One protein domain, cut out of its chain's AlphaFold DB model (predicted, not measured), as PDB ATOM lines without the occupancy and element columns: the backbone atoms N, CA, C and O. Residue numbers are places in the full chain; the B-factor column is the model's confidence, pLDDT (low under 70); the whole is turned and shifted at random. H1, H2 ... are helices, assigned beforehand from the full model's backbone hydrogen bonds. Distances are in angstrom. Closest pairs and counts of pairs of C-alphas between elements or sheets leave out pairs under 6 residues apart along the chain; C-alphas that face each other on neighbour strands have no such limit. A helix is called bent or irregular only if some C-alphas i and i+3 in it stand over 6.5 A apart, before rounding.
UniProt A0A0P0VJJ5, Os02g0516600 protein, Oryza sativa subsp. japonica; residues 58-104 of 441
ATOM      1  N   GLU A  58      86.302  70.826 140.831       87.06
ATOM      2  CA  GLU A  58      85.837  71.416 142.093       87.06
ATOM      3  C   GLU A  58      85.114  72.748 141.852       87.06
ATOM      4  O   GLU A  58      83.964  72.916 142.252       87.06
ATOM      5  N   ALA A  59      85.718  73.650 141.070       88.94
ATOM      6  CA  ALA A  59      85.078  74.904 140.686       88.94
ATOM      7  C   ALA A  59      83.760  74.667 139.930       88.94
ATOM      8  O   ALA A  59      82.769  75.361 140.156       88.94
ATOM      9  N   LYS A  60      83.709  73.650 139.058       91.00
ATOM     10  CA  LYS A  60      82.472  73.248 138.383       91.00
ATOM     11  C   LYS A  60      81.425  72.760 139.383       91.00
ATOM     12  O   LYS A  60      80.270  73.170 139.278       91.00
ATOM     13  N   THR A  61      81.794  71.901 140.336       93.25
ATOM     14  CA  THR A  61      80.849  71.418 141.354       93.25
ATOM     15  C   THR A  61      80.320  72.551 142.220       93.25
ATOM     16  O   THR A  61      79.126  72.562 142.503       93.25
ATOM     17  N   ASP A  62      81.150  73.536 142.556       94.06
ATOM     18  CA  ASP A  62      80.737  74.701 143.336       94.06
ATOM     19  C   ASP A  62      79.730  75.567 142.576       94.06
ATOM     20  O   ASP A  62      78.695  75.940 143.130       94.06
ATOM     21  N   LEU A  63      79.980  75.836 141.289       93.88
ATOM     22  CA  LEU A  63      79.055  76.590 140.434       93.88
ATOM     23  C   LEU A  63      77.728  75.841 140.234       93.88
ATOM     24  O   LEU A  63      76.661  76.447 140.319       93.88
ATOM     25  N   VAL A  64      77.774  74.523 140.015       94.00
ATOM     26  CA  VAL A  64      76.570  73.678 139.905       94.00
ATOM     27  C   VAL A  64      75.786  73.674 141.216       94.00
ATOM     28  O   VAL A  64      74.563  73.808 141.206       94.00
ATOM     29  N   ASN A  65      76.475  73.550 142.349       94.75
ATOM     30  CA  ASN A  65      75.843  73.586 143.661       94.75
ATOM     31  C   ASN A  65      75.205  74.956 143.928       94.75
ATOM     32  O   ASN A  65      74.085  75.022 144.428       94.75
ATOM     33  N   TRP A  66      75.862  76.048 143.527       94.81
ATOM     34  CA  TRP A  66      75.295  77.393 143.611       94.81
ATOM     35  C   TRP A  66      74.009  77.526 142.786       94.81
ATOM     36  O   TRP A  66      73.017  78.039 143.301       94.81
ATOM     37  N   LEU A  67      73.985  77.019 141.545       92.94
ATOM     38  CA  LEU A  67      72.774  77.017 140.709       92.94
ATOM     39  C   LEU A  67      71.640  76.228 141.371       92.94
ATOM     40  O   LEU A  67      70.507  76.699 141.413       92.94
ATOM     41  N   HIS A  68      71.956  75.075 141.965       92.56
ATOM     42  CA  HIS A  68      70.968  74.288 142.696       92.56
ATOM     43  C   HIS A  68      70.401  75.044 143.908       92.56
ATOM     44  O   HIS A  68      69.196  75.011 144.149       92.56
ATOM     45  N   MET A  69      71.242  75.765 144.657       91.88
ATOM     46  CA  MET A  69      70.777  76.618 145.755       91.88
ATOM     47  C   MET A  69      69.913  77.783 145.249       91.88
ATOM     48  O   MET A  69      68.933  78.139 145.905       91.88
ATOM     49  N   ALA A  70      70.236  78.358 144.088       92.06
ATOM     50  CA  ALA A  70      69.448  79.425 143.474       92.06
ATOM     51  C   ALA A  70      68.057  78.933 143.033       92.06
ATOM     52  O   ALA A  70      67.068  79.613 143.304       92.06
ATOM     53  N   ASP A  71      67.959  77.729 142.457       90.75
ATOM     54  CA  ASP A  71      66.682  77.092 142.093       90.75
ATOM     55  C   ASP A  71      65.781  76.846 143.313       90.75
ATOM     56  O   ASP A  71      64.555  76.933 143.227       90.75
ATOM     57  N   LEU A  72      66.385  76.565 144.472       93.19
ATOM     58  CA  LEU A  72      65.685  76.406 145.749       93.19
ATOM     59  C   LEU A  72      65.326  77.744 146.420       93.19
ATOM     60  O   LEU A  72      64.707  77.741 147.485       93.19
ATOM     61  N   GLY A  73      65.712  78.883 145.832       89.38
ATOM     62  CA  GLY A  73      65.506  80.213 146.410       89.38
ATOM     63  C   GLY A  73      66.336  80.474 147.673       89.38
ATOM     64  O   GLY A  73      65.973  81.333 148.471       89.38
ATOM     65  N   LEU A  74      67.427  79.727 147.874       89.25
ATOM     66  CA  LEU A  74      68.314  79.801 149.046       89.25
ATOM     67  C   LEU A  74      69.513  80.738 148.834       89.25
ATOM     68  O   LEU A  74      70.466  80.712 149.613       89.25
ATOM     69  N   VAL A  75      69.492  81.540 147.770       88.62
ATOM     70  CA  VAL A  75      70.573  82.459 147.410       88.62
ATOM     71  C   VAL A  75      70.037  83.882 147.371       88.62
ATOM     72  O   VAL A  75      69.130  84.184 146.598       88.62
ATOM     73  N   ASP A  76      70.643  84.757 148.172       86.19
ATOM     74  CA  ASP A  76      70.255  86.169 148.263       86.19
ATOM     75  C   ASP A  76      70.677  86.973 147.015       86.19
ATOM     76  O   ASP A  76      69.991  87.902 146.591       86.19
ATOM     77  N   ASP A  77      71.771  86.566 146.367       90.75
ATOM     78  CA  ASP A  77      72.382  87.269 145.234       90.75
ATOM     79  C   ASP A  77      71.902  86.736 143.868       90.75
ATOM     80  O   ASP A  77      72.710  86.390 142.998       90.75
ATOM     81  N   LEU A  78      70.589  86.637 143.648       90.56
ATOM     82  CA  LEU A  78      70.035  86.053 142.411       90.56
ATOM     83  C   LEU A  78      70.455  86.809 141.134       90.56
ATOM     84  O   LEU A  78      70.558  86.228 140.056       90.56
ATOM     85  N   GLU A  79      70.785  88.093 141.257       92.06
ATOM     86  CA  GLU A  79      71.376  88.918 140.195       92.06
ATOM     87  C   GLU A  79      72.701  88.367 139.638       92.06
ATOM     88  O   GLU A  79      73.081  88.694 138.511       92.06
ATOM     89  N   LYS A  80      73.391  87.493 140.384       90.94
ATOM     90  CA  LYS A  80      74.626  86.833 139.945       90.94
ATOM     91  C   LYS A  80      74.380  85.641 139.017       90.94
ATOM     92  O   LYS A  80      75.325  85.187 138.374       90.94
ATOM     93  N   LEU A  81      73.137  85.161 138.899       91.50
ATOM     94  CA  LEU A  81      72.789  83.962 138.129       91.50
ATOM     95  C   LEU A  81      73.312  83.993 136.684       91.50
ATOM     96  O   LEU A  81      73.966  83.021 136.303       91.50
ATOM     97  N   PRO A  82      73.144  85.082 135.898       93.56
ATOM     98  CA  PRO A  82      73.668  85.134 134.533       93.56
ATOM     99  C   PRO A  82      75.190  84.944 134.480       93.56
ATOM    100  O   PRO A  82      75.710  84.257 133.604       93.56
ATOM    101  N   TYR A  83      75.912  85.507 135.452       95.25
ATOM    102  CA  TYR A  83      77.366  85.399 135.529       95.25
ATOM    103  C   TYR A  83      77.809  83.987 135.913       95.25
ATOM    104  O   TYR A  83      78.772  83.486 135.339       95.25
ATOM    105  N   VAL A  84      77.099  83.330 136.835       93.44
ATOM    106  CA  VAL A  84      77.379  81.943 137.241       93.44
ATOM    107  C   VAL A  84      77.130  80.976 136.084       93.44
ATOM    108  O   VAL A  84      77.982  80.129 135.817       93.44
ATOM    109  N   SER A  85      76.028  81.136 135.340       91.56
ATOM    110  CA  SER A  85      75.760  80.311 134.154       91.56
ATOM    111  C   SER A  85      76.817  80.500 133.068       91.56
ATOM    112  O   SER A  85      77.329  79.516 132.536       91.56
ATOM    113  N   THR A  86      77.211  81.747 132.785       95.38
ATOM    114  CA  THR A  86      78.263  82.031 131.800       95.38
ATOM    115  C   THR A  86      79.623  81.513 132.266       95.38
ATOM    116  O   THR A  86      80.384  80.988 131.458       95.38
ATOM    117  N   ALA A  87      79.947  81.625 133.557       94.94
ATOM    118  CA  ALA A  87      81.192  81.100 134.107       94.94
ATOM    119  C   ALA A  87      81.267  79.572 133.979       94.94
ATOM    120  O   ALA A  87      82.316  79.050 133.603       94.94
ATOM    121  N   LEU A  88      80.161  78.866 134.240       94.44
ATOM    122  CA  LEU A  88      80.077  77.416 134.089       94.44
ATOM    123  C   LEU A  88      80.261  76.996 132.626       94.44
ATOM    124  O   LEU A  88      81.096  76.138 132.352       94.44
ATOM    125  N   GLU A  89      79.555  77.636 131.691       94.31
ATOM    126  CA  GLU A  89      79.680  77.362 130.251       94.31
ATOM    127  C   GLU A  89      81.118  77.579 129.760       94.31
ATOM    128  O   GLU A  89      81.715  76.711 129.123       94.31
ATOM    129  N   GLN A  90      81.728  78.705 130.136       93.81
ATOM    130  CA  GLN A  90      83.113  79.005 129.789       93.81
ATOM    131  C   GLN A  90      84.120  78.023 130.403       93.81
ATOM    132  O   GLN A  90      85.180  77.773 129.821       93.81
ATOM    133  N   LEU A  91      83.850  77.516 131.607       91.62
ATOM    134  CA  LEU A  91      84.700  76.528 132.265       91.62
ATOM    135  C   LEU A  91      84.599  75.171 131.557       91.62
ATOM    136  O   LEU A  91      85.620  74.521 131.339       91.62
ATOM    137  N   GLU A  92      83.397  74.775 131.135       90.69
ATOM    138  CA  GLU A  92      83.167  73.568 130.336       90.69
ATOM    139  C   GLU A  92      83.815  73.652 128.953       90.69
ATOM    140  O   GLU A  92      84.464  72.693 128.531       90.69
ATOM    141  N   GLU A  93      83.710  74.795 128.273       91.50
ATOM    142  CA  GLU A  93      84.360  75.020 126.980       91.50
ATOM    143  C   GLU A  93      85.884  74.936 127.106       91.50
ATOM    144  O   GLU A  93      86.531  74.229 126.335       91.50
ATOM    145  N   ARG A  94      86.468  75.588 128.122       87.94
ATOM    146  CA  ARG A  94      87.912  75.505 128.386       87.94
ATOM    147  C   ARG A  94      88.356  74.093 128.732       87.94
ATOM    148  O   ARG A  94      89.419  73.682 128.280       87.94
ATOM    149  N   MET A  95      87.564  73.354 129.506       84.88
ATOM    150  CA  MET A  95      87.858  71.961 129.838       84.88
ATOM    151  C   MET A  95      87.820  71.085 128.584       84.88
ATOM    152  O   MET A  95      88.747  70.319 128.351       84.88
ATOM    153  N   LYS A  96      86.797  71.249 127.738       86.38
ATOM    154  CA  LYS A  96      86.675  70.537 126.463       86.38
ATOM    155  C   LYS A  96      87.838  70.860 125.528       86.38
ATOM    156  O   LYS A  96      88.477  69.940 125.032       86.38
ATOM    157  N   TYR A  97      88.152  72.143 125.353       85.31
ATOM    158  CA  TYR A  97      89.317  72.598 124.599       85.31
ATOM    159  C   TYR A  97      90.593  71.960 125.154       85.31
ATOM    160  O   TYR A  97      91.346  71.328 124.427       85.31
ATOM    161  N   TRP A  98      90.828  72.042 126.462       78.12
ATOM    162  CA  TRP A  98      92.021  71.467 127.082       78.12
ATOM    163  C   TRP A  98      92.136  69.950 126.859       78.12
ATOM    164  O   TRP A  98      93.207  69.455 126.505       78.12
ATOM    165  N   SER A  99      91.032  69.214 127.010       75.31
ATOM    166  CA  SER A  99      90.969  67.771 126.759       75.31
ATOM    167  C   SER A  99      91.195  67.418 125.286       75.31
ATOM    168  O   SER A  99      91.940  66.487 124.994       75.31
ATOM    169  N   GLU A 100      90.595  68.162 124.355       79.81
ATOM    170  CA  GLU A 100      90.788  67.959 122.915       79.81
ATOM    171  C   GLU A 100      92.245  68.218 122.517       79.81
ATOM    172  O   GLU A 100      92.839  67.405 121.815       79.81
ATOM    173  N   TYR A 101      92.866  69.284 123.021       66.81
ATOM    174  CA  TYR A 101      94.256  69.623 122.700       66.81
ATOM    175  C   TYR A 101      95.270  68.630 123.278       66.81
ATOM    176  O   TYR A 101      96.280  68.372 122.625       66.81
ATOM    177  N   ARG A 102      95.005  68.014 124.440       65.12
ATOM    178  CA  ARG A 102      95.835  66.899 124.940       65.12
ATOM    179  C   ARG A 102      95.776  65.662 124.043       65.12
ATOM    180  O   ARG A 102      96.757  64.931 123.978       65.12
ATOM    181  N   ASN A 103      94.681  65.466 123.312       56.41
ATOM    182  CA  ASN A 103      94.549  64.364 122.357       56.41
ATOM    183  C   ASN A 103      95.206  64.666 120.994       56.41
ATOM    184  O   ASN A 103      95.364  63.760 120.179       56.41
ATOM    185  N   PHE A 104      95.610  65.918 120.745       50.31
ATOM    186  CA  PHE A 104      96.341  66.359 119.553       50.31
ATOM    187  C   PHE A 104      97.778  66.770 119.912       50.31
ATOM    188  O   PHE A 104      98.217  67.883 119.626       50.31
TER     189      PHE A 104
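What this domain is: This is residues 58 to 104 of the 441 residues of the protein "Os02g0516600 protein" of Oryza sativa subsp. japonica (UniProt A0A0P0VJJ5). Picture a helical hairpin with unequal legs: the long helix H2 makes the length, and the shorter H1 packs along its first part, running back the opposite way. The far part of H2 sticks out alone past H1, as residues 93 to 104, of which 93 to 103 belong to H2, stand free. The printed part has 47 residues, with two named helices in the order H1, H2 and no named strand; the class is all helix. The whole is loose, with a radius of gyration of the C-alphas of 13.1 A, and its C-alphas span 43 by 16 by 12 A, a rod.

How they stand to each other: Begin with H2, residues 78 to 103, and then look for H1, residues 58 to 71. The two touch, with 10 pairs of C-alphas within 8 A; the closest C-alphas are those of Lys 60 and Leu 88, 6.4 A apart. Their lines stand at a shallow tilt of 31 degrees, and they run opposite ways, a helical hairpin. In H1 every O i to N i+4 pair is within hydrogen-bond range; in H2 20 of 22 are.

Where its parts are: Find C-alpha 78 at (70.035, 86.053, 142.411); from there H2 runs 38.4 A to C-alpha 103 at (94.549, 64.364, 122.357). H2 is irregular: C-alphas 79 and 82 are 7.2 A apart. Then find C-alpha 58 at (85.837, 71.416, 142.093), where H1 begins; it runs 20.0 A to C-alpha 71.

The domain as a whole: The two C-alphas farthest apart are those of Asp 76 and Phe 104, at 43.6 A. Without the stretch that stands free, the body of 35 residues spans 25 by 17 by 10 A. The printed part has no cut, and the link from H1 to H2, 6 residues, is short. The mean pLDDT of the printed part is 87.9; look at residues 101 to 104 for the values under 70.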